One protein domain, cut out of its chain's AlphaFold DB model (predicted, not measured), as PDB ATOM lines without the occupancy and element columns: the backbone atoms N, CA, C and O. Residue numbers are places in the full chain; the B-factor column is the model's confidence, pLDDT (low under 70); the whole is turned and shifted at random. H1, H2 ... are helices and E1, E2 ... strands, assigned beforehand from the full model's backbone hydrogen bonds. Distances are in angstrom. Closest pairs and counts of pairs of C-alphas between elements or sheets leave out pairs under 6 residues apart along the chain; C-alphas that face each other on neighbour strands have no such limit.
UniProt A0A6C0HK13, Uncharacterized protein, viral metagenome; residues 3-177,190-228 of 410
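What this domain is: This is residues 3 to 177 and 190 to 228 of the 410 residues of an uncharacterized protein of viral metagenome (UniProt A0A6C0HK13). What shape do these atoms make? A strongly twisted sheet of eight strands, E1, E2, E3, E4, E5, E7, E9 and E10, curls round one helix, H8, while H1, H2, H3 and H4 cluster on the sheet away from H8, and H5, H6 and H7 form a second group that makes the length, with residues 172 to 177 sticking out; E6 and E8 form a small separate sheet. What is it made of? The printed part has 214 residues with eight named helices and ten named strands; along the chain come E1 to E3, then H1 to H3, then E4 to E7, then H4, E8, H5 and E9, then H6 to H8 and last E10; the class is mixed, helices and strands, and the large sheet is branched at E10, which has three neighbours, with both parallel and antiparallel pairs. The whole is compact by its radius of gyration of the C-alphas, 17.5 A, yet elongated, spanning 60 by 38 by 28 A.

How they stand to each other: How is the large sheet paired? E10, residues 221 to 227, has E1, residues 3 to 6, on one side and E3, residues 24 to 28, on the other side, and its residues 226 to 227 pair with E2, residues 8 to 18; these three pairs are parallel, with N 223 and O 3 at 2.8 A, N 26 and O 222 at 2.7 A and N 227 and O 9 at 2.8 A within hydrogen-bond range. The edge strands E4, residues 72 to 76, E5, residues 80 to 87, and E7, residues 108 to 111, are antiparallel to E3, E2 and E1 in turn, with N 27 and O 73, N 10 and O 85, and N 4 and O 110 each at 2.8 A. E9, residues 152 to 154, meets E7 only at a point, where C-alphas 110 and 152 are 4.7 A apart. Which helices are on it? The sheet curls round H8, residues 211 to 217, whose closest C-alphas to E5 are Gln 211 and Phe 84, 5.4 A. H4, residues 112 to 120, is on the opposite face, over none of the strands, its Ile 112 coming closest to E1 at Tyr 3, C-alphas 5.3 A apart. H3, residues 62 to 69, is over E3 and E4 at a height over the sheet of 9.8 A, slantwise to the strands. What joins these helices? H1, residues 38 to 49, only grazes the sheet; its residues 43 to 47 touch H3 at a steep tilt of 45 degrees, opposite ways, closest C-alphas Leu 43 and Phe 69, 4.9 A, and its residues 48 to 49 touch H4, about perpendicular at 76 degrees, closest C-alphas Met 48 and Lys 116, 5.6 A. H2, residues 52 to 56, also only grazes the sheet and only just touches H3, with 3 pairs of C-alphas within 8 A, the closest Val 54 and Asp 64, 7.3 A. In the eight named helices every O i to N i+4 pair is within hydrogen-bond range. What lies farther out? H6, residues 157 to 175, touches H5, residues 138 to 147, with its residues 157 to 165 alone, at a shallow tilt of 31 degrees, opposite ways, closest C-alphas Ala 146 and Gln 157, 5.1 A. H7, residues 190 to 203, only just touches H6, with 3 pairs of C-alphas within 8 A, the closest Ile 164 and Ile 197, 6.9 A. E6, residues 100 to 102, and E8, residues 127 to 129, are antiparallel, with N 128 and O 101 at 2.8 A.

Where its parts are: Where do the strands run? E1 begins at C-alpha 3, (179.178, 184.109, 154.035), and E10 ends at C-alpha 227, (175.890, 170.966, 142.129), 19.0 A from its first C-alpha. E2 and E5 each measure 22.0 A, and E2 bends by 103 degrees at residue 14. How long are the helices? H6 measures 27.0 A and ends at C-alpha 175, (139.879, 174.064, 152.727); H7 measures 19.8 A and H1 16.3 A.

The domain as a whole: How large is it, and is it cut? The C-alphas of Glu 60 and Lys 177 are the two farthest apart, 62.2 A. Residues 178 to 189 are not printed, and C-alphas 177 and 190 are 19.7 A apart across that cut. Which link is long, and where is confidence low? The link from E5 to E6, residues 88 to 99, is long. The mean pLDDT of the printed part is 83.3, and 31 residues are under 70, among them residues 30 to 37, 92 to 99 and 173 to 177.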
ATOM      1  N   TYR A   3     180.472 184.766 153.968       97.31
ATOM      2  CA  TYR A   3     179.178 184.109 154.035       97.31
ATOM      3  C   TYR A   3     179.281 182.649 153.607       97.31
ATOM      4  O   TYR A   3     179.978 182.327 152.646       97.31
ATOM      5  N   LEU A   4     178.559 181.775 154.301       93.94
ATOM      6  CA  LEU A   4     178.293 180.400 153.900       93.94
ATOM      7  C   LEU A   4     176.844 180.314 153.424       93.94
ATOM      8  O   LEU A   4     175.928 180.714 154.145       93.94
ATOM      9  N   ILE A   5     176.628 179.767 152.231       91.38
ATOM     10  CA  ILE A   5     175.274 179.510 151.735       91.38
ATOM     11  C   ILE A   5     174.796 178.161 152.273       91.38
ATOM     12  O   ILE A   5     175.320 177.108 151.908       91.38
ATOM     13  N   GLY A   6     173.806 178.208 153.162       86.00
ATOM     14  CA  GLY A   6     173.030 177.055 153.590       86.00
ATOM     15  C   GLY A   6     171.958 176.745 152.549       86.00
ATOM     16  O   GLY A   6     171.207 177.627 152.149       86.00
ATOM     17  N   GLY A   7     171.890 175.491 152.120       80.06
ATOM     18  CA  GLY A   7     170.964 174.982 151.110       80.06
ATOM     19  C   GLY A   7     171.607 174.719 149.741       80.06
ATOM     20  O   GLY A   7     172.753 175.072 149.488       80.06
ATOM     21  N   HIS A   8     170.885 174.048 148.850       78.44
ATOM     22  CA  HIS A   8     171.428 173.510 147.602       78.44
ATOM     23  C   HIS A   8     171.741 174.589 146.557       78.44
ATOM     24  O   HIS A   8     170.882 175.396 146.233       78.44
ATOM     25  N   GLY A   9     172.933 174.561 145.953       80.56
ATOM     26  CA  GLY A   9     173.261 175.375 144.778       80.56
ATOM     27  C   GLY A   9     173.204 174.589 143.469       80.56
ATOM     28  O   GLY A   9     173.597 173.421 143.437       80.56
ATOM     29  N   GLY A  10     172.783 175.234 142.384       82.94
ATOM     30  CA  GLY A  10     172.877 174.735 141.013       82.94
ATOM     31  C   GLY A  10     173.566 175.738 140.086       82.94
ATOM     32  O   GLY A  10     173.651 176.929 140.383       82.94
ATOM     33  N   GLU A  11     174.080 175.244 138.964       86.50
ATOM     34  CA  GLU A  11     174.724 176.037 137.910       86.50
ATOM     35  C   GLU A  11     173.840 176.052 136.659       86.50
ATOM     36  O   GLU A  11     173.298 175.019 136.275       86.50
ATOM     37  N   THR A  12     173.687 177.203 136.004       81.38
ATOM     38  CA  THR A  12     173.066 177.274 134.674       81.38
ATOM     39  C   THR A  12     174.152 177.127 133.597       81.38
ATOM     40  O   THR A  12     175.011 178.003 133.522       81.38
ATOM     41  N   PRO A  13     174.126 176.074 132.750       74.31
ATOM     42  CA  PRO A  13     175.237 175.743 131.846       74.31
ATOM     43  C   PRO A  13     175.645 176.855 130.871       74.31
ATOM     44  O   PRO A  13     176.823 176.996 130.558       74.31
ATOM     45  N   ASP A  14     174.680 177.651 130.409       83.00
ATOM     46  CA  ASP A  14     174.877 178.593 129.301       83.00
ATOM     47  C   ASP A  14     174.865 180.062 129.742       83.00
ATOM     48  O   ASP A  14     174.768 180.969 128.913       83.00
ATOM     49  N   ARG A  15     174.950 180.324 131.053       86.25
ATOM     50  CA  ARG A  15     174.954 181.688 131.585       86.25
ATOM     51  C   ARG A  15     176.141 181.909 132.509       86.25
ATOM     52  O   ARG A  15     176.430 181.115 133.399       86.25
ATOM     53  N   THR A  16     176.794 183.043 132.311       93.81
ATOM     54  CA  THR A  16     177.817 183.584 133.205       93.81
ATOM     55  C   THR A  16     177.446 185.014 133.573       93.81
ATOM     56  O   THR A  16     176.579 185.619 132.936       93.81
ATOM     57  N   PHE A  17     178.069 185.538 134.619       95.44
ATOM     58  CA  PHE A  17     178.011 186.949 134.971       95.44
ATOM     59  C   PHE A  17     179.405 187.435 135.369       95.44
ATOM     60  O   PHE A  17     180.258 186.649 135.802       95.44
ATOM     61  N   THR A  18     179.644 188.734 135.211       97.44
ATOM     62  CA  THR A  18     180.875 189.367 135.686       97.44
ATOM     63  C   THR A  18     180.762 189.579 137.188       97.44
ATOM     64  O   THR A  18     179.828 190.235 137.642       97.44
ATOM     65  N   VAL A  19     181.710 189.056 137.963       97.44
ATOM     66  CA  VAL A  19     181.713 189.266 139.416       97.44
ATOM     67  C   VAL A  19     181.886 190.763 139.708       97.44
ATOM     68  O   VAL A  19     182.878 191.340 139.248       97.44
ATOM     69  N   PRO A  20     180.962 191.403 140.448       97.06
ATOM     70  CA  PRO A  20     181.048 192.830 140.731       97.06
ATOM     71  C   PRO A  20     182.149 193.139 141.754       97.06
ATOM     72  O   PRO A  20     182.620 192.263 142.490       97.06
ATOM     73  N   ASP A  21     182.539 194.411 141.815       97.31
ATOM     74  CA  ASP A  21     183.506 194.903 142.794       97.31
ATOM     75  C   ASP A  21     183.043 194.624 144.230       97.31
ATOM     76  O   ASP A  21     181.864 194.709 144.569       97.31
ATOM     77  N   GLY A  22     183.994 194.258 145.091       95.75
ATOM     78  CA  GLY A  22     183.708 193.898 146.482       95.75
ATOM     79  C   GLY A  22     183.107 192.501 146.679       95.75
ATOM     80  O   GLY A  22     182.880 192.120 147.828       95.75
ATOM     81  N   CYS A  23     182.892 191.719 145.612       98.19
ATOM     82  CA  CYS A  23     182.466 190.323 145.710       98.19
ATOM     83  C   CYS A  23     183.609 189.340 145.398       98.19
ATOM     84  O   CYS A  23     184.471 189.574 144.548       98.19
ATOM     85  N   THR A  24     183.636 188.206 146.096       98.38
ATOM     86  CA  THR A  24     184.490 187.058 145.761       98.38
ATOM     87  C   THR A  24     183.723 185.772 146.014       98.38
ATOM     88  O   THR A  24     183.087 185.621 147.051       98.38
ATOM     89  N   ILE A  25     183.776 184.835 145.075       97.44
ATOM     90  CA  ILE A  25     182.961 183.619 145.105       97.44
ATOM     91  C   ILE A  25     183.893 182.414 145.155       97.44
ATOM     92  O   ILE A  25     184.718 182.218 144.265       97.44
ATOM     93  N   VAL A  26     183.756 181.602 146.196       95.81
ATOM     94  CA  VAL A  26     184.533 180.393 146.466       95.81
ATOM     95  C   VAL A  26     183.605 179.190 146.344       95.81
ATOM     96  O   VAL A  26     182.729 178.962 147.175       95.81
ATOM     97  N   VAL A  27     183.795 178.399 145.293       91.56
ATOM     98  CA  VAL A  27     182.921 177.269 144.957       91.56
ATOM     99  C   VAL A  27     183.651 175.961 145.194       91.56
ATOM    100  O   VAL A  27     184.648 175.677 144.525       91.56
ATOM    101  N   TYR A  28     183.129 175.134 146.096       86.81
ATOM    102  CA  TYR A  28     183.635 173.787 146.329       86.81
ATOM    103  C   TYR A  28     183.310 172.841 145.163       86.81
ATOM    104  O   TYR A  28     182.278 172.961 144.502       86.81
ATOM    105  N   LYS A  29     184.213 171.891 144.890       72.50
ATOM    106  CA  LYS A  29     184.152 170.996 143.721       72.50
ATOM    107  C   LYS A  29     183.000 169.975 143.746       72.50
ATOM    108  O   LYS A  29     182.598 169.529 142.672       72.50
ATOM    109  N   HIS A  30     182.510 169.554 144.914       65.94
ATOM    110  CA  HIS A  30     181.519 168.467 145.016       65.94
ATOM    111  C   HIS A  30     180.077 168.958 145.199       65.94
ATOM    112  O   HIS A  30     179.838 170.047 145.718       65.94
ATOM    113  N   SER A  31     179.124 168.116 144.781       58.91
ATOM    114  CA  SER A  31     177.685 168.374 144.859       58.91
ATOM    115  C   SER A  31     177.173 168.469 146.302       58.91
ATOM    116  O   SER A  31     177.565 167.699 147.181       58.91
ATOM    117  N   TYR A  32     176.235 169.396 146.517       57.25
ATOM    118  CA  TYR A  32     175.619 169.717 147.811       57.25
ATOM    119  C   TYR A  32     174.867 168.533 148.451       57.25
ATOM    120  O   TYR A  32     174.722 168.480 149.669       57.25
ATOM    121  N   GLU A  33     174.432 167.537 147.666       51.06
ATOM    122  CA  GLU A  33     173.677 166.362 148.152       51.06
ATOM    123  C   GLU A  33     174.404 165.546 149.244       51.06
ATOM    124  O   GLU A  33     173.805 164.671 149.862       51.06
ATOM    125  N   SER A  34     175.681 165.841 149.513       50.19
ATOM    126  CA  SER A  34     176.543 165.104 150.436       50.19
ATOM    127  C   SER A  34     176.945 165.858 151.721       50.19
ATOM    128  O   SER A  34     177.737 165.319 152.496       50.19
ATOM    129  N   ILE A  35     176.362 167.032 152.031       52.59
ATOM    130  CA  ILE A  35     176.716 167.862 153.226       52.59
ATOM    131  C   ILE A  35     176.444 167.178 154.566       52.59
ATOM    132  O   ILE A  35     176.931 167.566 155.628       52.59
ATOM    133  N   MET A  36     175.737 166.062 154.502       55.47
ATOM    134  CA  MET A  36     175.424 165.192 155.619       55.47
ATOM    135  C   MET A  36     176.531 164.186 155.958       55.47
ATOM    136  O   MET A  36     176.434 163.514 156.992       55.47
ATOM    137  N   THR A  37     177.591 164.059 155.155       68.25
ATOM    138  CA  THR A  37     178.717 163.210 155.555       68.25
ATOM    139  C   THR A  37     179.502 163.883 156.679       68.25
ATOM    140  O   THR A  37     179.618 165.108 156.761       68.25
ATOM    141  N   ALA A  38     180.063 163.071 157.579       73.56
ATOM    142  CA  ALA A  38     180.976 163.577 158.603       73.56
ATOM    143  C   ALA A  38     182.160 164.343 157.980       73.56
ATOM    144  O   ALA A  38     182.665 165.291 158.575       73.56
ATOM    145  N   GLU A  39     182.552 163.973 156.759       76.75
ATOM    146  CA  GLU A  39     183.607 164.631 155.994       76.75
ATOM    147  C   GLU A  39     183.244 166.069 155.619       76.75
ATOM    148  O   GLU A  39     184.041 166.971 155.851       76.75
ATOM    149  N   GLN A  40     182.041 166.328 155.103       77.19
ATOM    150  CA  GLN A  40     181.669 167.689 154.702       77.19
ATOM    151  C   GLN A  40     181.404 168.605 155.891       77.19
ATOM    152  O   GLN A  40     181.826 169.761 155.871       77.19
ATOM    153  N   ARG A  41     180.831 168.072 156.979       80.38
ATOM    154  CA  ARG A  41     180.784 168.801 158.258       80.38
ATOM    155  C   ARG A  41     182.182 169.190 158.734       80.38
ATOM    156  O   ARG A  41     182.372 170.309 159.198       80.38
ATOM    157  N   LYS A  42     183.168 168.301 158.572       85.50
ATOM    158  CA  LYS A  42     184.570 168.597 158.887       85.50
ATOM    159  C   LYS A  42     185.142 169.703 157.993       85.50
ATOM    160  O   LYS A  42     185.879 170.535 158.502       85.50
ATOM    161  N   LEU A  43     184.785 169.763 156.707       88.75
ATOM    162  CA  LEU A  43     185.213 170.853 155.815       88.75
ATOM    163  C   LEU A  43     184.642 172.208 156.244       88.75
ATOM    164  O   LEU A  43     185.391 173.177 156.342       88.75
ATOM    165  N   ILE A  44     183.338 172.272 156.538       88.62
ATOM    166  CA  ILE A  44     182.687 173.498 157.032       88.62
ATOM    167  C   ILE A  44     183.334 173.939 158.347       88.62
ATOM    168  O   ILE A  44     183.707 175.100 158.490       88.62
ATOM    169  N   TYR A  45     183.536 173.000 159.275       89.62
ATOM    170  CA  TYR A  45     184.225 173.260 160.536       89.62
ATOM    171  C   TYR A  45     185.638 173.812 160.315       89.62
ATOM    172  O   TYR A  45     185.977 174.869 160.841       89.62
ATOM    173  N   ASN A  46     186.451 173.142 159.497       93.25
ATOM    174  CA  ASN A  46     187.814 173.576 159.212       93.25
ATOM    175  C   ASN A  46     187.840 174.985 158.608       93.25
ATOM    176  O   ASN A  46     188.678 175.789 159.003       93.25
ATOM    177  N   LEU A  47     186.924 175.285 157.679       94.25
ATOM    178  CA  LEU A  47     186.782 176.612 157.080       94.25
ATOM    179  C   LEU A  47     186.446 177.669 158.140       94.25
ATOM    180  O   LEU A  47     187.109 178.699 158.198       94.25
ATOM    181  N   MET A  48     185.451 177.411 158.993       92.88
ATOM    182  CA  MET A  48     185.041 178.330 160.064       92.88
ATOM    183  C   MET A  48     186.153 178.589 161.086       92.88
ATOM    184  O   MET A  48     186.210 179.664 161.678       92.88
ATOM    185  N   MET A  49     187.028 177.609 161.318       95.00
ATOM    186  CA  MET A  49     188.120 177.729 162.286       95.00
ATOM    187  C   MET A  49     189.334 178.499 161.758       95.00
ATOM    188  O   MET A  49     190.206 178.855 162.552       95.00
ATOM    189  N   LEU A  50     189.384 178.822 160.463       96.75
ATOM    190  CA  LEU A  50     190.443 179.669 159.923       96.75
ATOM    191  C   LEU A  50     190.440 181.077 160.564       96.75
ATOM    192  O   LEU A  50     189.420 181.533 161.107       96.75
ATOM    193  N   PRO A  51     191.584 181.785 160.525       97.62
ATOM    194  CA  PRO A  51     191.643 183.203 160.860       97.62
ATOM    195  C   PRO A  51     190.668 184.021 160.005       97.62
ATOM    196  O   PRO A  51     190.483 183.756 158.819       97.62
ATOM    197  N   GLU A  52     190.052 185.045 160.591       97.31
ATOM    198  CA  GLU A  52     189.068 185.881 159.893       97.31
ATOM    199  C   GLU A  52     189.658 186.575 158.655       97.31
ATOM    200  O   GLU A  52     189.001 186.653 157.616       97.31
ATOM    201  N   GLU A  53     190.916 187.010 158.739       97.56
ATOM    202  CA  GLU A  53     191.680 187.579 157.622       97.56
ATOM    203  C   GLU A  53     191.811 186.610 156.439       97.56
ATOM    204  O   GLU A  53     191.676 187.025 155.288       97.56
ATOM    205  N   VAL A  54     191.971 185.310 156.713       97.75
ATOM    206  CA  VAL A  54     192.075 184.260 155.694       97.75
ATOM    207  C   VAL A  54     190.729 184.069 155.000       97.75
ATOM    208  O   VAL A  54     190.653 184.073 153.771       97.75
ATOM    209  N   ILE A  55     189.647 183.958 155.778       97.38
ATOM    210  CA  ILE A  55     188.297 183.709 155.251       97.38
ATOM    211  C   ILE A  55     187.804 184.908 154.421       97.38
ATOM    212  O   ILE A  55     187.105 184.727 153.420       97.38
ATOM    213  N   LYS A  56     188.170 186.133 154.811       97.75
ATOM    214  CA  LYS A  56     187.797 187.363 154.099       97.75
ATOM    215  C   LYS A  56     188.659 187.661 152.867       97.75
ATOM    216  O   LYS A  56     188.223 188.461 152.046       97.75
ATOM    217  N   ASN A  57     189.820 187.019 152.704       97.81
ATOM    218  CA  ASN A  57     190.740 187.263 151.585       97.81
ATOM    219  C   ASN A  57     191.179 185.948 150.901       97.81
ATOM    220  O   ASN A  57     192.371 185.631 150.829       97.81
ATOM    221  N   PRO A  58     190.240 185.157 150.347       96.88
ATOM    222  CA  PRO A  58     190.534 183.808 149.858       96.88
ATOM    223  C   PRO A  58     191.474 183.773 148.645       96.88
ATOM    224  O   PRO A  58     192.064 182.736 148.365       96.88
ATOM    225  N   VAL A  59     191.625 184.877 147.904       95.00
ATOM    226  CA  VAL A  59     192.562 184.956 146.770       95.00
ATOM    227  C   VAL A  59     194.008 184.928 147.272       95.00
ATOM    228  O   VAL A  59     194.819 184.143 146.778       95.00
ATOM    229  N   GLU A  60     194.316 185.747 148.278       95.75
ATOM    230  CA  GLU A  60     195.652 185.857 148.875       95.75
ATOM    231  C   GLU A  60     195.989 184.627 149.724       95.75
ATOM    232  O   GLU A  60     197.125 184.155 149.717       95.75
ATOM    233  N   HIS A  61     194.973 184.039 150.364       97.19
ATOM    234  CA  HIS A  61     195.106 182.863 151.226       97.19
ATOM    235  C   HIS A  61     194.557 181.577 150.598       97.19
ATOM    236  O   HIS A  61     194.119 180.661 151.295       97.19
ATOM    237  N   SER A  62     194.587 181.475 149.267       91.94
ATOM    238  CA  SER A  62     193.993 180.345 148.534       91.94
ATOM    239  C   SER A  62     194.515 178.977 148.982       91.94
ATOM    240  O   SER A  62     193.755 178.013 149.019       91.94
ATOM    241  N   TYR A  63     195.784 178.888 149.388       90.56
ATOM    242  CA  TYR A  63     196.365 177.662 149.935       90.56
ATOM    243  C   TYR A  63     195.690 177.227 151.248       90.56
ATOM    244  O   TYR A  63     195.321 176.060 151.383       90.56
ATOM    245  N   ASP A  64     195.479 178.150 152.187       94.31
ATOM    246  CA  ASP A  64     194.852 177.849 153.480       94.31
ATOM    247  C   ASP A  64     193.374 177.480 153.302       94.31
ATOM    248  O   ASP A  64     192.893 176.518 153.908       94.31
ATOM    249  N   ILE A  65     192.682 178.166 152.383       94.69
ATOM    250  CA  ILE A  65     191.313 177.819 151.981       94.69
ATOM    251  C   ILE A  65     191.258 176.404 151.402       94.69
ATOM    252  O   ILE A  65     190.426 175.607 151.830       94.69
ATOM    253  N   ILE A  66     192.154 176.053 150.472       90.88
ATOM    254  CA  ILE A  66     192.174 174.716 149.857       90.88
ATOM    255  C   ILE A  66     192.484 173.633 150.894       90.88
ATOM    256  O   ILE A  66     191.892 172.554 150.866       90.88
ATOM    257  N   LYS A  67     193.386 173.910 151.838       88.69
ATOM    258  CA  LYS A  67     193.736 172.971 152.906       88.69
ATOM    259  C   LYS A  67     192.562 172.702 153.850       88.69
ATOM    260  O   LYS A  67     192.362 171.560 154.259       88.69
ATOM    261  N   ALA A  68     191.795 173.732 154.199       92.19
ATOM    262  CA  ALA A  68     190.673 173.612 155.126       92.19
ATOM    263  C   ALA A  68     189.397 173.083 154.455       92.19
ATOM    264  O   ALA A  68     188.733 172.194 154.992       92.19
ATOM    265  N   PHE A  69     189.072 173.634 153.287       90.00
ATOM    266  CA  PHE A  69     187.785 173.480 152.613       90.00
ATOM    267  C   PHE A  69     187.849 172.567 151.381       90.00
ATOM    268  O   PHE A  69     186.823 172.240 150.795       90.00
ATOM    269  N   GLY A  70     189.042 172.100 151.008       87.88
ATOM    270  CA  GLY A  70     189.276 171.205 149.880       87.88
ATOM    271  C   GLY A  70     189.376 171.930 148.536       87.88
ATOM    272  O   GLY A  70     189.618 173.130 148.454       87.88
ATOM    273  N   SER A  71     189.235 171.188 147.436       86.06
ATOM    274  CA  SER A  71     189.394 171.755 146.090       86.06
ATOM    275  C   SER A  71     188.292 172.777 145.787       86.06
ATOM    276  O   SER A  71     187.122 172.409 145.675       86.06
ATOM    277  N   VAL A  72     188.687 174.032 145.563       90.25
ATOM    278  CA  VAL A  72     187.779 175.148 145.252       90.25
ATOM    279  C   VAL A  72     188.111 175.824 143.922       90.25
ATOM    280  O   VAL A  72     189.247 175.779 143.453       90.25
ATOM    281  N   ALA A  73     187.114 176.478 143.331       91.31
ATOM    282  CA  ALA A  73     187.299 177.532 142.337       91.31
ATOM    283  C   ALA A  73     187.039 178.889 143.001       91.31
ATOM    284  O   ALA A  73     186.070 179.014 143.746       91.31
ATOM    285  N   ILE A  74     187.887 179.883 142.734       95.12
ATOM    286  CA  ILE A  74     187.766 181.236 143.292       95.12
ATOM    287  C   ILE A  74     187.577 182.213 142.132       95.12
ATOM    288  O   ILE A  74     188.432 182.272 141.250       95.12
ATOM    289  N   TYR A  75     186.475 182.960 142.150       96.75
ATOM    290  CA  TYR A  75     186.154 184.020 141.194       96.75
ATOM    291  C   TYR A  75     186.205 185.361 141.924       96.75
ATOM    292  O   TYR A  75     185.483 185.556 142.904       96.75
ATOM    293  N   LYS A  76     187.070 186.270 141.481       96.94
ATOM    294  CA  LYS A  76     187.207 187.624 142.042       96.94
ATOM    295  C   LYS A  76     186.536 188.653 141.136       96.94
ATOM    296  O   LYS A  76     186.181 188.337 140.004       96.94
ATOM    297  N   ALA A  77     186.406 189.885 141.624       97.56
ATOM    298  CA  ALA A  77     185.894 191.010 140.847       97.56
ATOM    299  C   ALA A  77     186.509 191.075 139.432       97.56
ATOM    300  O   ALA A  77     187.727 190.953 139.261       97.56
ATOM    301  N   GLY A  78     185.644 191.227 138.428       96.75
ATOM    302  CA  GLY A  78     185.991 191.239 137.004       96.75
ATOM    303  C   GLY A  78     186.089 189.863 136.332       96.75
ATOM    304  O   GLY A  78     186.077 189.796 135.101       96.75
ATOM    305  N   ASP A  79     186.151 188.761 137.086       97.00
ATOM    306  CA  ASP A  79     186.131 187.417 136.502       97.00
ATOM    307  C   ASP A  79     184.741 187.072 135.939       97.00
ATOM    308  O   ASP A  79     183.714 187.555 136.418       97.00
ATOM    309  N   GLN A  80     184.700 186.178 134.946       96.12
ATOM    310  CA  GLN A  80     183.460 185.528 134.511       96.12
ATOM    311  C   GLN A  80     183.161 184.336 135.423       96.12
ATOM    312  O   GLN A  80     183.918 183.361 135.449       96.12
ATOM    313  N   CYS A  81     182.061 184.418 136.162       92.81
ATOM    314  CA  CYS A  81     181.570 183.363 137.038       92.81
ATOM    315  C   CYS A  81     180.367 182.665 136.390       92.81
ATOM    316  O   CYS A  81     179.506 183.356 135.839       92.81
ATOM    317  N   PRO A  82     180.254 181.325 136.455       92.25
ATOM    318  CA  PRO A  82     179.018 180.653 136.083       92.25
ATOM    319  C   PRO A  82     177.838 181.189 136.887       92.25
ATOM    320  O   PRO A  82     177.976 181.602 138.043       92.25
ATOM    321  N   TYR A  83     176.669 181.198 136.260       89.81
ATOM    322  CA  TYR A  83     175.463 181.681 136.901       89.81
ATOM    323  C   TYR A  83     174.945 180.643 137.893       89.81
ATOM    324  O   TYR A  83     174.415 179.597 137.505       89.81
ATOM    325  N   PHE A  84     175.117 180.934 139.181       91.69
ATOM    326  CA  PHE A  84     174.641 180.077 140.258       91.69
ATOM    327  C   PHE A  84     173.294 180.552 140.791       91.69
ATOM    328  O   PHE A  84     173.090 181.746 141.031       91.69
ATOM    329  N   TYR A  85     172.403 179.595 141.019       89.19
ATOM    330  CA  TYR A  85     171.150 179.780 141.739       89.19
ATOM    331  C   TYR A  85     171.141 178.874 142.962       89.19
ATOM    332  O   TYR A  85     171.752 177.802 142.960       89.19
ATOM    333  N   TYR A  86     170.452 179.303 144.009       86.75
ATOM    334  CA  TYR A  86     170.404 178.575 145.267       86.75
ATOM    335  C   TYR A  86     168.974 178.227 145.613       86.75
ATOM    336  O   TYR A  86     168.068 178.964 145.267       86.75
ATOM    337  N   THR A  87     168.789 177.135 146.335       84.31
ATOM    338  CA  THR A  87     167.647 176.900 147.198       84.31
ATOM    339  C   THR A  87     168.180 176.954 148.605       84.31
ATOM    340  O   THR A  87     168.829 176.017 149.060       84.31
ATOM    341  N   THR A  88     167.915 178.051 149.302       86.44
ATOM    342  CA  THR A  88     168.563 178.328 150.589       86.44
ATOM    343  C   THR A  88     168.029 177.495 151.759       86.44
ATOM    344  O   THR A  88     168.379 177.729 152.911       86.44
ATOM    345  N   ILE A  89     167.200 176.485 151.496       84.75
ATOM    346  CA  ILE A  89     166.724 175.569 152.526       84.75
ATOM    347  C   ILE A  89     167.721 174.432 152.748       84.75
ATOM    348  O   ILE A  89     168.101 173.713 151.823       84.75
ATOM    349  N   ASN A  90     168.111 174.227 153.999       81.94
ATOM    350  CA  ASN A  90     169.006 173.149 154.403       81.94
ATOM    351  C   ASN A  90     168.227 171.939 154.952       81.94
ATOM    352  O   ASN A  90     168.535 171.389 156.014       81.94
ATOM    353  N   CYS A  91     167.170 171.564 154.225       77.00
ATOM    354  CA  CYS A  91     166.311 170.410 154.477       77.00
ATOM    355  C   CYS A  91     166.318 169.512 153.239       77.00
ATOM    356  O   CYS A  91     166.050 169.980 152.133       77.00
ATOM    357  N   PHE A  92     166.615 168.226 153.411       65.69
ATOM    358  CA  PHE A  92     166.958 167.362 152.280       65.69
ATOM    359  C   PHE A  92     165.789 166.462 151.843       65.69
ATOM    360  O   PHE A  92     165.228 165.764 152.687       65.69
ATOM    361  N   PRO A  93     165.460 166.394 150.537       50.78
ATOM    362  CA  PRO A  93     164.454 165.472 149.997       50.78
ATOM    363  C   PRO A  93     164.966 164.055 149.695       50.78
ATOM    364  O   PRO A  93     164.158 163.182 149.373       50.78
ATOM    365  N   SER A  94     166.283 163.821 149.709       47.25
ATOM    366  CA  SER A  94     166.900 162.613 149.129       47.25
ATOM    367  C   SER A  94     166.599 161.309 149.874       47.25
ATOM    368  O   SER A  94     166.827 160.237 149.321       47.25
ATOM    369  N   GLU A  95     166.027 161.380 151.076       44.19
ATOM    370  CA  GLU A  95     165.558 160.215 151.835       44.19
ATOM    371  C   GLU A  95     164.025 160.162 151.947       44.19
ATOM    372  O   GLU A  95     163.559 159.632 152.945       44.19
ATOM    373  N   GLN A  96     163.270 160.715 150.971       42.41
ATOM    374  CA  GLN A  96     161.804 160.888 151.007       42.41
ATOM    375  C   GLN A  96     161.115 160.166 152.180       42.41
ATOM    376  O   GLN A  96     160.988 158.937 152.141       42.41
ATOM    377  N   PRO A  97     160.637 160.922 153.182       51.97
ATOM    378  CA  PRO A  97     160.322 162.354 153.120       51.97
ATOM    379  C   PRO A  97     161.456 163.326 153.526       51.97
ATOM    380  O   PRO A  97     162.559 162.901 153.858       51.97
ATOM    381  N   TYR A  98     161.191 164.647 153.447       59.47
ATOM    382  CA  TYR A  98     162.035 165.727 153.999       59.47
ATOM    383  C   TYR A  98     162.138 165.598 155.522       59.47
ATOM    384  O   TYR A  98     161.552 166.375 156.268       59.47
ATOM    385  N   ASP A  99     162.847 164.585 155.986       66.94
ATOM    386  CA  ASP A  99     162.825 164.208 157.390       66.94
ATOM    387  C   ASP A  99     164.035 164.741 158.133       66.94
ATOM    388  O   ASP A  99     164.055 164.702 159.354       66.94
ATOM    389  N   ARG A 100     165.051 165.247 157.430       73.50
ATOM    390  CA  ARG A 100     166.287 165.731 158.044       73.50
ATOM    391  C   ARG A 100     166.582 167.155 157.613       73.50
ATOM    392  O   ARG A 100     166.820 167.421 156.435       73.50
ATOM    393  N   CYS A 101     166.611 168.043 158.598       76.75
ATOM    394  CA  CYS A 101     166.986 169.440 158.431       76.75
ATOM    395  C   CYS A 101     168.202 169.759 159.293       76.75
ATOM    396  O   CYS A 101     168.269 169.368 160.462       76.75
ATOM    397  N   LEU A 102     169.170 170.477 158.731       75.00
ATOM    398  CA  LEU A 102     170.310 170.975 159.491       75.00
ATOM    399  C   LEU A 102     169.884 172.204 160.296       75.00
ATOM    400  O   LEU A 102     169.529 173.239 159.741       75.00
ATOM    401  N   ILE A 103     169.957 172.090 161.622       72.38
ATOM    402  CA  ILE A 103     169.677 173.194 162.544       72.38
ATOM    403  C   ILE A 103     170.828 174.203 162.527       72.38
ATOM    404  O   ILE A 103     170.598 175.402 162.658       72.38
ATOM    405  N   TYR A 104     172.063 173.724 162.403       71.00
ATOM    406  CA  TYR A 104     173.273 174.539 162.350       71.00
ATOM    407  C   TYR A 104     174.252 173.880 161.359       71.00
ATOM    408  O   TYR A 104     174.428 172.660 161.445       71.00
ATOM    409  N   PRO A 105     174.825 174.608 160.377       72.12
ATOM    410  CA  PRO A 105     174.885 176.073 160.242       72.12
ATOM    411  C   PRO A 105     173.573 176.771 159.840       72.12
ATOM    412  O   PRO A 105     173.536 177.992 159.798       72.12
ATOM    413  N   GLY A 106     172.500 176.010 159.604       83.50
ATOM    414  CA  GLY A 106     171.171 176.537 159.295       83.50
ATOM    415  C   GLY A 106     170.902 176.640 157.793       83.50
ATOM    416  O   GLY A 106     171.708 176.208 156.960       83.50
ATOM    417  N   SER A 107     169.725 177.161 157.470       89.31
ATOM    418  CA  SER A 107     169.282 177.564 156.131       89.31
ATOM    419  C   SER A 107     169.675 179.025 155.871       89.31
ATOM    420  O   SER A 107     169.991 179.754 156.808       89.31
ATOM    421  N   GLY A 108     169.652 179.472 154.617       91.81
ATOM    422  CA  GLY A 108     169.887 180.870 154.260       91.81
ATOM    423  C   GLY A 108     171.347 181.233 153.993       91.81
ATOM    424  O   GLY A 108     172.224 180.378 153.882       91.81
ATOM    425  N   ILE A 109     171.612 182.531 153.888       94.12
ATOM    426  CA  ILE A 109     172.960 183.095 153.784       94.12
ATOM    427  C   ILE A 109     173.454 183.393 155.199       94.12
ATOM    428  O   ILE A 109     172.888 184.242 155.878       94.12
ATOM    429  N   ASN A 110     174.496 182.706 155.659       94.31
ATOM    430  CA  ASN A 110     174.945 182.779 157.050       94.31
ATOM    431  C   ASN A 110     176.331 183.428 157.151       94.31
ATOM    432  O   ASN A 110     177.233 183.097 156.388       94.31
ATOM    433  N   ASP A 111     176.521 184.346 158.099       95.94
ATOM    434  CA  ASP A 111     177.821 184.977 158.363       95.94
ATOM    435  C   ASP A 111     178.760 183.983 159.065       95.94
ATOM    436  O   ASP A 111     178.506 183.564 160.197       95.94
ATOM    437  N   ILE A 112     179.869 183.632 158.406       94.88
ATOM    438  CA  ILE A 112     180.819 182.619 158.890       94.88
ATOM    439  C   ILE A 112     181.444 183.023 160.230       94.88
ATOM    440  O   ILE A 112     181.715 182.161 161.065       94.88
ATOM    441  N   ILE A 113     181.656 184.319 160.467       94.38
ATOM    442  CA  ILE A 113     182.279 184.811 161.701       94.38
ATOM    443  C   ILE A 113     181.292 184.713 162.862       94.38
ATOM    444  O   ILE A 113     181.639 184.201 163.928       94.38
ATOM    445  N   LYS A 114     180.031 185.104 162.643       93.62
ATOM    446  CA  LYS A 114     178.970 184.915 163.650       93.62
ATOM    447  C   LYS A 114     178.732 183.439 163.937       93.62
ATOM    448  O   LYS A 114     178.561 183.055 165.092       93.62
ATOM    449  N   MET A 115     178.758 182.608 162.899       91.12
ATOM    450  CA  MET A 115     178.697 181.162 163.051       91.12
ATOM    451  C   MET A 115     179.850 180.663 163.926       91.12
ATOM    452  O   MET A 115     179.587 180.000 164.926       91.12
ATOM    453  N   LYS A 116     181.102 181.012 163.611       92.69
ATOM    454  CA  LYS A 116     182.279 180.625 164.402       92.69
ATOM    455  C   LYS A 116     182.094 180.950 165.882       92.69
ATOM    456  O   LYS A 116     182.317 180.072 166.708       92.69
ATOM    457  N   GLN A 117     181.639 182.162 166.206       92.44
ATOM    458  CA  GLN A 117     181.401 182.557 167.595       92.44
ATOM    459  C   GLN A 117     180.378 181.643 168.277       92.44
ATOM    460  O   GLN A 117     180.675 181.076 169.319       92.44
ATOM    461  N   LYS A 118     179.230 181.393 167.638       88.94
ATOM    462  CA  LYS A 118     178.201 180.483 168.169       88.94
ATOM    463  C   LYS A 118     178.726 179.080 168.442       88.94
ATOM    464  O   LYS A 118     178.362 178.470 169.442       88.94
ATOM    465  N   TYR A 119     179.579 178.571 167.559       87.19
ATOM    466  CA  TYR A 119     180.215 177.278 167.765       87.19
ATOM    467  C   TYR A 119     181.149 177.292 168.985       87.19
ATOM    468  O   TYR A 119     181.108 176.368 169.794       87.19
ATOM    469  N   LEU A 120     181.953 178.349 169.145       88.62
ATOM    470  CA  LEU A 120     182.812 178.534 170.322       88.62
ATOM    471  C   LEU A 120     182.003 178.694 171.619       88.62
ATOM    472  O   LEU A 120     182.454 178.245 172.667       88.62
ATOM    473  N   ASP A 121     180.788 179.237 171.531       89.31
ATOM    474  CA  ASP A 121     179.825 179.328 172.636       89.31
ATOM    475  C   ASP A 121     179.126 177.979 172.935       89.31
ATOM    476  O   ASP A 121     178.223 177.908 173.768       89.31
ATOM    477  N   GLY A 122     179.518 176.894 172.256       84.94
ATOM    478  CA  GLY A 122     179.015 175.538 172.485       84.94
ATOM    479  C   GLY A 122     177.792 175.150 171.649       84.94
ATOM    480  O   GLY A 122     177.183 174.106 171.898       84.94
ATOM    481  N   ILE A 123     177.404 175.946 170.645       83.88
ATOM    482  CA  ILE A 123     176.318 175.578 169.728       83.88
ATOM    483  C   ILE A 123     176.842 174.576 168.693       83.88
ATOM    484  O   ILE A 123     177.520 174.923 167.726       83.88
ATOM    485  N   GLU A 124     176.488 173.309 168.886       77.50
ATOM    486  CA  GLU A 124     176.880 172.227 167.984       77.50
ATOM    487  C   GLU A 124     175.994 172.116 166.730       77.50
ATOM    488  O   GLU A 124     174.804 172.448 166.729       77.50
ATOM    489  N   MET A 125     176.567 171.552 165.659       74.12
ATOM    490  CA  MET A 125     175.821 171.132 164.469       74.12
ATOM    491  C   MET A 125     174.818 170.027 164.829       74.12
ATOM    492  O   MET A 125     175.202 168.884 165.069       74.12
ATOM    493  N   LYS A 126     173.524 170.362 164.820       75.56
ATOM    494  CA  LYS A 126     172.424 169.425 165.088       75.56
ATOM    495  C   LYS A 126     171.598 169.160 163.834       75.56
ATOM    496  O   LYS A 126     171.394 170.047 163.005       75.56
ATOM    497  N   ILE A 127     171.097 167.934 163.719       77.69
ATOM    498  CA  ILE A 127     170.167 167.518 162.667       77.69
ATOM    499  C   ILE A 127     168.814 167.295 163.334       77.69
ATOM    500  O   ILE A 127     168.706 166.463 164.235       77.69
ATOM    501  N   LEU A 128     167.793 168.028 162.895       79.00
ATOM    502  CA  LEU A 128     166.420 167.780 163.312       79.00
ATOM    503  C   LEU A 128     165.847 166.646 162.476       79.00
ATOM    504  O   LEU A 128     165.884 166.720 161.246       79.00
ATOM    505  N   ASN A 129     165.299 165.631 163.144       78.00
ATOM    506  CA  ASN A 129     164.477 164.632 162.483       78.00
ATOM    507  C   ASN A 129     162.997 165.047 162.561       78.00
ATOM    508  O   ASN A 129     162.380 164.914 163.617       78.00
ATOM    509  N   LEU A 130     162.440 165.542 161.455       75.19
ATOM    510  CA  LEU A 130     161.065 166.036 161.385       75.19
ATOM    511  C   LEU A 130     160.024 164.930 161.594       75.19
ATOM    512  O   LEU A 130     158.976 165.215 162.162       75.19
ATOM    513  N   SER A 131     160.306 163.674 161.228       71.50
ATOM    514  CA  SER A 131     159.382 162.560 161.497       71.50
ATOM    515  C   SER A 131     159.377 162.109 162.960       71.50
ATOM    516  O   SER A 131     158.473 161.391 163.373       71.50
ATOM    517  N   LYS A 132     160.351 162.559 163.761       72.38
ATOM    518  CA  LYS A 132     160.390 162.360 165.222       72.38
ATOM    519  C   LYS A 132     160.004 163.609 166.016       72.38
ATOM    520  O   LYS A 132     159.970 163.552 167.242       72.38
ATOM    521  N   SER A 133     159.783 164.736 165.343       67.62
ATOM    522  CA  SER A 133     159.452 166.000 165.992       67.62
ATOM    523  C   SER A 133     157.986 165.994 166.413       67.62
ATOM    524  O   SER A 133     157.103 165.853 165.570       67.62
ATOM    525  N   THR A 134     157.714 166.172 167.705       60.81
ATOM    526  CA  THR A 134     156.359 166.362 168.236       60.81
ATOM    527  C   THR A 134     155.952 167.825 168.066       60.81
ATOM    528  O   THR A 134     155.938 168.589 169.028       60.81
ATOM    529  N   THR A 135     155.710 168.261 166.829       63.75
ATOM    530  CA  THR A 135     155.051 169.554 166.590       63.75
ATOM    531  C   THR A 135     153.571 169.373 166.882       63.75
ATOM    532  O   THR A 135     152.916 168.634 166.162       63.75
ATOM    533  N   ASN A 136     153.036 170.008 167.918       63.69
ATOM    534  CA  ASN A 136     151.661 169.809 168.372       63.69
ATOM    535  C   ASN A 136     150.700 170.881 167.830       63.69
ATOM    536  O   ASN A 136     149.485 170.688 167.872       63.69
ATOM    537  N   SER A 137     151.220 171.986 167.283       76.44
ATOM    538  CA  SER A 137     150.426 173.124 166.807       76.44
ATOM    539  C   SER A 137     150.885 173.670 165.440       76.44
ATOM    540  O   SER A 137     151.937 173.296 164.919       76.44
ATOM    541  N   LEU A 138     150.072 174.541 164.824       76.50
ATOM    542  CA  LEU A 138     150.474 175.289 163.620       76.50
ATOM    543  C   LEU A 138     151.589 176.294 163.930       76.50
ATOM    544  O   LEU A 138     152.487 176.466 163.106       76.50
ATOM    545  N   ASP A 139     151.550 176.902 165.113       79.62
ATOM    546  CA  ASP A 139     152.593 177.813 165.585       79.62
ATOM    547  C   ASP A 139     153.923 177.065 165.737       79.62
ATOM    548  O   ASP A 139     154.944 177.536 165.245       79.62
ATOM    549  N   ASP A 140     153.901 175.822 166.231       80.25
ATOM    550  CA  ASP A 140     155.100 174.980 166.320       80.25
ATOM    551  C   ASP A 140     155.709 174.722 164.935       80.25
ATOM    552  O   ASP A 140     156.929 174.635 164.802       80.25
ATOM    553  N   ILE A 141     154.887 174.586 163.887       78.62
ATOM    554  CA  ILE A 141     155.368 174.408 162.509       78.62
ATOM    555  C   ILE A 141     156.025 175.692 162.002       78.62
ATOM    556  O   ILE A 141     157.109 175.625 161.413       78.62
ATOM    557  N   ILE A 142     155.373 176.839 162.213       84.12
ATOM    558  CA  ILE A 142     155.900 178.154 161.836       84.12
ATOM    559  C   ILE A 142     157.257 178.362 162.509       84.12
ATOM    560  O   ILE A 142     158.252 178.583 161.816       84.12
ATOM    561  N   ASP A 143     157.301 178.196 163.828       84.62
ATOM    562  CA  ASP A 143     158.497 178.380 164.637       84.62
ATOM    563  C   ASP A 143     159.597 177.406 164.222       84.62
ATOM    564  O   ASP A 143     160.732 177.822 163.999       84.62
ATOM    565  N   THR A 144     159.270 176.125 164.020       83.81
ATOM    566  CA  THR A 144     160.250 175.106 163.610       83.81
ATOM    567  C   THR A 144     160.916 175.463 162.283       83.81
ATOM    568  O   THR A 144     162.141 175.395 162.166       83.81
ATOM    569  N   VAL A 145     160.136 175.839 161.265       84.12
ATOM    570  CA  VAL A 145     160.691 176.116 159.933       84.12
ATOM    571  C   VAL A 145     161.407 177.468 159.900       84.12
ATOM    572  O   VAL A 145     162.489 177.568 159.318       84.12
ATOM    573  N   ALA A 146     160.856 178.494 160.554       87.19
ATOM    574  CA  ALA A 146     161.489 179.806 160.662       87.19
ATOM    575  C   ALA A 146     162.815 179.728 161.442       87.19
ATOM    576  O   ALA A 146     163.804 180.352 161.054       87.19
ATOM    577  N   TYR A 147     162.888 178.881 162.474       88.06
ATOM    578  CA  TYR A 147     164.087 178.667 163.285       88.06
ATOM    579  C   TYR A 147     165.295 178.156 162.486       88.06
ATOM    580  O   TYR A 147     166.444 178.397 162.879       88.06
ATOM    581  N   PHE A 148     165.087 177.500 161.337       88.50
ATOM    582  CA  PHE A 148     166.196 177.137 160.450       88.50
ATOM    583  C   PHE A 148     166.911 178.355 159.854       88.50
ATOM    584  O   PHE A 148     168.074 178.232 159.484       88.50
ATOM    585  N   TYR A 149     166.257 179.514 159.791       90.75
ATOM    586  CA  TYR A 149     166.790 180.764 159.242       90.75
ATOM    587  C   TYR A 149     167.190 181.777 160.326       90.75
ATOM    588  O   TYR A 149     167.466 182.931 160.010       90.75
ATOM    589  N   ARG A 150     167.247 181.375 161.605       90.94
ATOM    590  CA  ARG A 150     167.554 182.275 162.738       90.94
ATOM    591  C   ARG A 150     168.897 183.011 162.628       90.94
ATOM    592  O   ARG A 150     169.061 184.079 163.208       90.94
ATOM    593  N   ASP A 151     169.844 182.433 161.889       90.00
ATOM    594  CA  ASP A 151     171.206 182.959 161.701       90.00
ATOM    595  C   ASP A 151     171.429 183.556 160.307       90.00
ATOM    596  O   ASP A 151     172.490 184.119 160.016       90.00
ATOM    597  N   SER A 152     170.404 183.467 159.463       93.56
ATOM    598  CA  SER A 152     170.452 183.889 158.080       93.56
ATOM    599  C   SER A 152     170.293 185.399 157.966       93.56
ATOM    600  O   SER A 152     169.332 185.985 158.472       93.56
ATOM    601  N   ILE A 153     171.199 186.033 157.226       94.00
ATOM    602  CA  ILE A 153     171.032 187.424 156.794       94.00
ATOM    603  C   ILE A 153     170.028 187.532 155.641       94.00
ATOM    604  O   ILE A 153     169.447 188.596 155.435       94.00
ATOM    605  N   TYR A 154     169.820 186.443 154.889       91.88
ATOM    606  CA  TYR A 154     168.876 186.400 153.780       91.88
ATOM    607  C   TYR A 154     168.493 184.962 153.358       91.88
ATOM    608  O   TYR A 154     169.382 184.146 153.128       91.88
ATOM    609  N   PRO A 155     167.197 184.635 153.197       90.25
ATOM    610  CA  PRO A 155     166.079 185.366 153.787       90.25
ATOM    611  C   PRO A 155     166.208 185.358 155.319       90.25
ATOM    612  O   PRO A 155     166.789 184.435 155.888       90.25
ATOM    613  N   THR A 156     165.705 186.392 155.991       90.81
ATOM    614  CA  THR A 156     165.696 186.436 157.460       90.81
ATOM    615  C   THR A 156     164.637 185.482 158.012       90.81
ATOM    616  O   THR A 156     163.690 185.115 157.311       90.81
ATOM    617  N   GLN A 157     164.755 185.119 159.291       92.50
ATOM    618  CA  GLN A 157     163.722 184.357 159.998       92.50
ATOM    619  C   GLN A 157     162.329 184.995 159.851       92.50
ATOM    620  O   GLN A 157     161.375 184.299 159.520       92.50
ATOM    621  N   GLU A 158     162.226 186.317 160.008       89.94
ATOM    622  CA  GLU A 158     160.964 187.056 159.887       89.94
ATOM    623  C   GLU A 158     160.365 186.971 158.471       89.94
ATOM    624  O   GLU A 158     159.152 186.808 158.318       89.94
ATOM    625  N   HIS A 159     161.195 187.041 157.419       89.00
ATOM    626  CA  HIS A 159     160.724 186.858 156.039       89.00
ATOM    627  C   HIS A 159     160.098 185.475 155.844       89.00
ATOM    628  O   HIS A 159     159.036 185.350 155.230       89.00
ATOM    629  N   VAL A 160     160.744 184.440 156.381       89.75
ATOM    630  CA  VAL A 160     160.272 183.058 156.266       89.75
ATOM    631  C   VAL A 160     159.006 182.845 157.093       89.75
ATOM    632  O   VAL A 160     158.042 182.279 156.584       89.75
ATOM    633  N   GLU A 161     158.960 183.364 158.318       89.94
ATOM    634  CA  GLU A 161     157.791 183.300 159.199       89.94
ATOM    635  C   GLU A 161     156.547 183.917 158.544       89.94
ATOM    636  O   GLU A 161     155.502 183.266 158.448       89.94
ATOM    637  N   LYS A 162     156.666 185.145 158.016       88.25
ATOM    638  CA  LYS A 162     155.574 185.831 157.301       88.25
ATOM    639  C   LYS A 162     155.085 185.021 156.104       88.25
ATOM    640  O   LYS A 162     153.880 184.931 155.870       88.25
ATOM    641  N   TYR A 163     156.002 184.404 155.361       88.25
ATOM    642  CA  TYR A 163     155.640 183.587 154.209       88.25
ATOM    643  C   TYR A 163     154.928 182.289 154.605       88.25
ATOM    644  O   TYR A 163     153.947 181.915 153.963       88.25
ATOM    645  N   ILE A 164     155.358 181.622 155.682       85.88
ATOM    646  CA  ILE A 164     154.674 180.425 156.191       85.88
ATOM    647  C   ILE A 164     153.254 180.770 156.645       85.88
ATOM    648  O   ILE A 164     152.324 180.053 156.278       85.88
ATOM    649  N   LYS A 165     153.071 181.872 157.387       87.12
ATOM    650  CA  LYS A 165     151.742 182.344 157.813       87.12
ATOM    651  C   LYS A 165     150.818 182.553 156.613       87.12
ATOM    652  O   LYS A 165     149.737 181.970 156.571       87.12
ATOM    653  N   TYR A 166     151.301 183.250 155.583       87.31
ATOM    654  CA  TYR A 166     150.579 183.419 154.318       87.31
ATOM    655  C   TYR A 166     150.202 182.077 153.657       87.31
ATOM    656  O   TYR A 166     149.073 181.900 153.191       87.31
ATOM    657  N   LEU A 167     151.123 181.106 153.614       84.25
ATOM    658  CA  LEU A 167     150.849 179.780 153.049       84.25
ATOM    659  C   LEU A 167     149.770 179.034 153.845       84.25
ATOM    660  O   LEU A 167     148.858 178.466 153.242       84.25
ATOM    661  N   ILE A 168     149.853 179.047 155.177       82.81
ATOM    662  CA  ILE A 168     148.881 178.400 156.065       82.81
ATOM    663  C   ILE A 168     147.496 179.022 155.881       82.81
ATOM    664  O   ILE A 168     146.541 178.289 155.632       82.81
ATOM    665  N   GLU A 169     147.382 180.352 155.918       82.12
ATOM    666  CA  GLU A 169     146.120 181.066 155.681       82.12
ATOM    667  C   GLU A 169     145.501 180.683 154.333       82.12
ATOM    668  O   GLU A 169     144.312 180.367 154.245       82.12
ATOM    669  N   ARG A 170     146.321 180.622 153.277       80.25
ATOM    670  CA  ARG A 170     145.878 180.212 151.942       80.25
ATOM    671  C   ARG A 170     145.392 178.762 151.905       80.25
ATOM    672  O   ARG A 170     144.379 178.486 151.252       80.25
ATOM    673  N   PHE A 171     146.080 177.835 152.577       77.31
ATOM    674  CA  PHE A 171     145.633 176.441 152.674       77.31
ATOM    675  C   PHE A 171     144.315 176.328 153.435       77.31
ATOM    676  O   PHE A 171     143.396 175.677 152.946       77.31
ATOM    677  N   LEU A 172     144.193 177.017 154.572       70.69
ATOM    678  CA  LEU A 172     142.978 177.021 155.384       70.69
ATOM    679  C   LEU A 172     141.786 177.601 154.608       70.69
ATOM    680  O   LEU A 172     140.707 177.004 154.590       70.69
ATOM    681  N   HIS A 173     141.998 178.693 153.868       66.31
ATOM    682  CA  HIS A 173     140.967 179.316 153.039       66.31
ATOM    683  C   HIS A 173     140.523 178.421 151.871       66.31
ATOM    684  O   HIS A 173     139.339 178.365 151.543       66.31
ATOM    685  N   THR A 174     141.440 177.682 151.237       61.72
ATOM    686  CA  THR A 174     141.064 176.711 150.190       61.72
ATOM    687  C   THR A 174     140.350 175.485 150.760       61.72
ATOM    688  O   THR A 174     139.520 174.888 150.073       61.72
ATOM    689  N   THR A 175     140.589 175.143 152.028       59.50
ATOM    690  CA  THR A 175     139.879 174.064 152.727       59.50
ATOM    691  C   THR A 175     138.538 174.467 153.344       59.50
ATOM    692  O   THR A 175     137.827 173.579 153.801       59.50
ATOM    693  N   ASN A 176     138.099 175.731 153.265       48.34
ATOM    694  CA  ASN A 176     136.768 176.189 153.723       48.34
ATOM    695  C   ASN A 176     135.563 175.622 152.926       48.34
ATOM    696  O   ASN A 176     134.435 176.080 153.082       48.34
ATOM    697  N   LYS A 177     135.767 174.563 152.128       48.28
ATOM    698  CA  LYS A 177     134.721 173.598 151.729       48.28
ATOM    699  C   LYS A 177     134.626 172.360 152.644       48.28
ATOM    700  O   LYS A 177     133.841 171.461 152.363       48.28
ATOM    701  N   GLN A 190     150.315 166.700 160.252       68.06
ATOM    702  CA  GLN A 190     151.352 167.708 160.519       68.06
ATOM    703  C   GLN A 190     152.619 167.471 159.706       68.06
ATOM    704  O   GLN A 190     153.076 168.373 159.013       68.06
ATOM    705  N   THR A 191     153.145 166.247 159.691       68.62
ATOM    706  CA  THR A 191     154.334 165.905 158.897       68.62
ATOM    707  C   THR A 191     154.103 166.169 157.405       68.62
ATOM    708  O   THR A 191     154.958 166.738 156.731       68.62
ATOM    709  N   LYS A 192     152.908 165.849 156.885       73.69
ATOM    710  CA  LYS A 192     152.522 166.158 155.497       73.69
ATOM    711  C   LYS A 192     152.371 167.660 155.252       73.69
ATOM    712  O   LYS A 192     152.709 168.132 154.167       73.69
ATOM    713  N   LEU A 193     151.863 168.411 156.227       75.94
ATOM    714  CA  LEU A 193     151.739 169.864 156.152       75.94
ATOM    715  C   LEU A 193     153.118 170.534 156.162       75.94
ATOM    716  O   LEU A 193     153.377 171.348 155.282       75.94
ATOM    717  N   ILE A 194     154.019 170.131 157.063       77.00
ATOM    718  CA  ILE A 194     155.419 170.573 157.092       77.00
ATOM    719  C   ILE A 194     156.071 170.289 155.739       77.00
ATOM    720  O   ILE A 194     156.602 171.200 155.118       77.00
ATOM    721  N   GLN A 195     155.966 169.067 155.213       76.06
ATOM    722  CA  GLN A 195     156.524 168.720 153.899       76.06
ATOM    723  C   GLN A 195     155.962 169.583 152.765       76.06
ATOM    724  O   GLN A 195     156.709 169.986 151.873       76.06
ATOM    725  N   ARG A 196     154.657 169.883 152.783       79.12
ATOM    726  CA  ARG A 196     154.045 170.803 151.817       79.12
ATOM    727  C   ARG A 196     154.621 172.205 151.972       79.12
ATOM    728  O   ARG A 196     155.067 172.761 150.977       79.12
ATOM    729  N   ILE A 197     154.658 172.747 153.186       81.81
ATOM    730  CA  ILE A 197     155.229 174.068 153.477       81.81
ATOM    731  C   ILE A 197     156.681 174.137 152.992       81.81
ATOM    732  O   ILE A 197     157.012 175.037 152.228       81.81
ATOM    733  N   LEU A 198     157.520 173.158 153.339       80.88
ATOM    734  CA  LEU A 198     158.915 173.085 152.895       80.88
ATOM    735  C   LEU A 198     159.029 173.032 151.366       80.88
ATOM    736  O   LEU A 198     159.893 173.699 150.800       80.88
ATOM    737  N   LYS A 199     158.137 172.302 150.682       81.31
ATOM    738  CA  LYS A 199     158.071 172.294 149.214       81.31
ATOM    739  C   LYS A 199     157.759 173.689 148.656       81.31
ATOM    740  O   LYS A 199     158.473 174.148 147.774       81.31
ATOM    741  N   TYR A 200     156.750 174.382 149.181       81.31
ATOM    742  CA  TYR A 200     156.397 175.729 148.711       81.31
ATOM    743  C   TYR A 200     157.484 176.766 149.014       81.31
ATOM    744  O   TYR A 200     157.775 177.611 148.177       81.31
ATOM    745  N   ILE A 201     158.127 176.670 150.178       79.12
ATOM    746  CA  ILE A 201     159.307 177.467 150.541       79.12
ATOM    747  C   ILE A 201     160.436 177.237 149.533       79.12
ATOM    748  O   ILE A 201     161.016 178.191 149.030       79.12
ATOM    749  N   THR A 202     160.706 175.980 149.184       75.25
ATOM    750  CA  THR A 202     161.725 175.608 148.188       75.25
ATOM    751  C   THR A 202     161.425 176.182 146.802       75.25
ATOM    752  O   THR A 202     162.342 176.470 146.045       75.25
ATOM    753  N   GLU A 203     160.155 176.376 146.453       74.38
ATOM    754  CA  GLU A 203     159.729 176.935 145.164       74.38
ATOM    755  C   GLU A 203     159.640 178.478 145.178       74.38
ATOM    756  O   GLU A 203     159.492 179.100 144.124       74.38
ATOM    757  N   ALA A 204     159.757 179.125 146.343       72.25
ATOM    758  CA  ALA A 204     159.601 180.570 146.478       72.25
ATOM    759  C   ALA A 204     160.818 181.341 145.942       72.25
ATOM    760  O   ALA A 204     161.964 181.079 146.302       72.25
ATOM    761  N   SER A 205     160.579 182.357 145.110       59.81
ATOM    762  CA  SER A 205     161.644 183.123 144.444       59.81
ATOM    763  C   SER A 205     162.562 183.877 145.410       59.81
ATOM    764  O   SER A 205     163.771 183.888 145.208       59.81
ATOM    765  N   PHE A 206     162.033 184.448 146.498       67.00
ATOM    766  CA  PHE A 206     162.857 185.147 147.498       67.00
ATOM    767  C   PHE A 206     163.764 184.197 148.301       67.00
ATOM    768  O   PHE A 206     164.747 184.639 148.891       67.00
ATOM    769  N   ILE A 207     163.452 182.898 148.292       69.75
ATOM    770  CA  ILE A 207     164.228 181.816 148.920       69.75
ATOM    771  C   ILE A 207     165.232 181.213 147.932       69.75
ATOM    772  O   ILE A 207     166.196 180.561 148.354       69.75
ATOM    773  N   ASN A 208     165.055 181.506 146.638       77.75
ATOM    774  CA  ASN A 208     165.928 181.075 145.560       77.75
ATOM    775  C   ASN A 208     166.752 182.224 144.941       77.75
ATOM    776  O   ASN A 208     166.584 182.531 143.755       77.75
ATOM    777  N   PRO A 209     167.629 182.897 145.714       88.38
ATOM    778  CA  PRO A 209     168.454 183.970 145.187       88.38
ATOM    779  C   PRO A 209     169.498 183.438 144.202       88.38
ATOM    780  O   PRO A 209     169.904 182.272 144.235       88.38
ATOM    781  N   THR A 210     169.982 184.331 143.347       92.06
ATOM    782  CA  THR A 210     171.102 184.060 142.443       92.06
ATOM    783  C   THR A 210     172.375 184.660 143.022       92.06
ATOM    784  O   THR A 210     172.322 185.602 143.812       92.06
ATOM    785  N   GLN A 211     173.543 184.133 142.653       93.94
ATOM    786  CA  GLN A 211     174.808 184.673 143.168       93.94
ATOM    787  C   GLN A 211     175.040 186.130 142.751       93.94
ATOM    788  O   GLN A 211     175.601 186.895 143.532       93.94
ATOM    789  N   GLU A 212     174.596 186.499 141.549       93.56
ATOM    790  CA  GLU A 212     174.630 187.872 141.033       93.56
ATOM    791  C   GLU A 212     173.851 188.816 141.962       93.56
ATOM    792  O   GLU A 212     174.436 189.739 142.525       93.56
ATOM    793  N   MET A 213     172.587 188.487 142.255       93.12
ATOM    794  CA  MET A 213     171.745 189.235 143.195       93.12
ATOM    795  C   MET A 213     172.370 189.319 144.595       93.12
ATOM    796  O   MET A 213     172.349 190.370 145.231       93.12
ATOM    797  N   LEU A 214     172.936 188.218 145.102       93.94
ATOM    798  CA  LEU A 214     173.571 188.217 146.422       93.94
ATOM    799  C   LEU A 214     174.784 189.150 146.469       93.94
ATOM    800  O   LEU A 214     174.910 189.918 147.417       93.94
ATOM    801  N   CYS A 215     175.646 189.128 145.449       95.38
ATOM    802  CA  CYS A 215     176.794 190.031 145.379       95.38
ATOM    803  C   CYS A 215     176.374 191.512 145.346       95.38
ATOM    804  O   CYS A 215     177.079 192.337 145.924       95.38
ATOM    805  N   GLU A 216     175.254 191.843 144.698       91.12
ATOM    806  CA  GLU A 216     174.718 193.211 144.650       91.12
ATOM    807  C   GLU A 216     174.184 193.677 146.010       91.12
ATOM    808  O   GLU A 216     174.465 194.796 146.438       91.12
ATOM    809  N   ILE A 217     173.432 192.820 146.706       91.38
ATOM    810  CA  ILE A 217     172.786 193.182 147.977       91.38
ATOM    811  C   ILE A 217     173.784 193.121 149.141       91.38
ATOM    812  O   ILE A 217     173.773 193.981 150.022       91.38
ATOM    813  N   PHE A 218     174.657 192.112 149.157       94.44
ATOM    814  CA  PHE A 218     175.611 191.870 150.237       94.44
ATOM    815  C   PHE A 218     177.035 191.674 149.685       94.44
ATOM    816  O   PHE A 218     177.487 190.542 149.489       94.44
ATOM    817  N   PRO A 219     177.814 192.746 149.481       95.69
ATOM    818  CA  PRO A 219     179.213 192.610 149.090       95.69
ATOM    819  C   PRO A 219     180.020 191.786 150.109       95.69
ATOM    820  O   PRO A 219     179.905 191.955 151.332       95.69
ATOM    821  N   GLY A 220     180.852 190.867 149.623       97.62
ATOM    822  CA  GLY A 220     181.681 190.015 150.470       97.62
ATOM    823  C   GLY A 220     182.172 188.739 149.796       97.62
ATOM    824  O   GLY A 220     182.115 188.579 148.578       97.62
ATOM    825  N   VAL A 221     182.683 187.829 150.623       98.38
ATOM    826  CA  VAL A 221     183.172 186.518 150.197       98.38
ATOM    827  C   VAL A 221     182.088 185.470 150.398       98.38
ATOM    828  O   VAL A 221     181.567 185.343 151.500       98.38
ATOM    829  N   TYR A 222     181.787 184.690 149.370       97.56
ATOM    830  CA  TYR A 222     180.777 183.637 149.397       97.56
ATOM    831  C   TYR A 222     181.421 182.262 149.315       97.56
ATOM    832  O   TYR A 222     182.161 181.997 148.374       97.56
ATOM    833  N   TYR A 223     181.127 181.387 150.270       94.75
ATOM    834  CA  TYR A 223     181.549 179.991 150.276       94.75
ATOM    835  C   TYR A 223     180.358 179.097 149.968       94.75
ATOM    836  O   TYR A 223     179.386 179.040 150.728       94.75
ATOM    837  N   ASN A 224     180.452 178.390 148.843       87.81
ATOM    838  CA  ASN A 224     179.310 177.729 148.236       87.81
ATOM    839  C   ASN A 224     179.607 176.259 147.946       87.81
ATOM    840  O   ASN A 224     180.675 175.895 147.446       87.81
ATOM    841  N   PHE A 225     178.591 175.434 148.164       85.56
ATOM    842  CA  PHE A 225     178.520 174.064 147.677       85.56
ATOM    843  C   PHE A 225     177.527 174.044 146.507       85.56
ATOM    844  O   PHE A 225     176.324 174.197 146.701       85.56
ATOM    845  N   VAL A 226     178.019 173.903 145.276       80.25
ATOM    846  CA  VAL A 226     177.173 173.971 144.072       80.25
ATOM    847  C   VAL A 226     177.216 172.638 143.339       80.25
ATOM    848  O   VAL A 226     178.287 172.131 143.002       80.25
ATOM    849  N   CYS A 227     176.043 172.074 143.059       74.12
ATOM    850  CA  CYS A 227     175.890 170.966 142.129       74.12
ATOM    851  C   CYS A 227     176.200 171.467 140.716       74.12
ATOM    852  O   CYS A 227     175.399 172.170 140.101       74.12
ATOM    853  N   ARG A 228     177.380 171.111 140.206       66.31
ATOM    854  CA  ARG A 228     177.771 171.440 138.836       66.31
ATOM    855  C   ARG A 228     177.156 170.453 137.857       66.31
ATOM    856  O   ARG A 228     177.217 169.238 138.069       66.31
TER     857      ARG A 228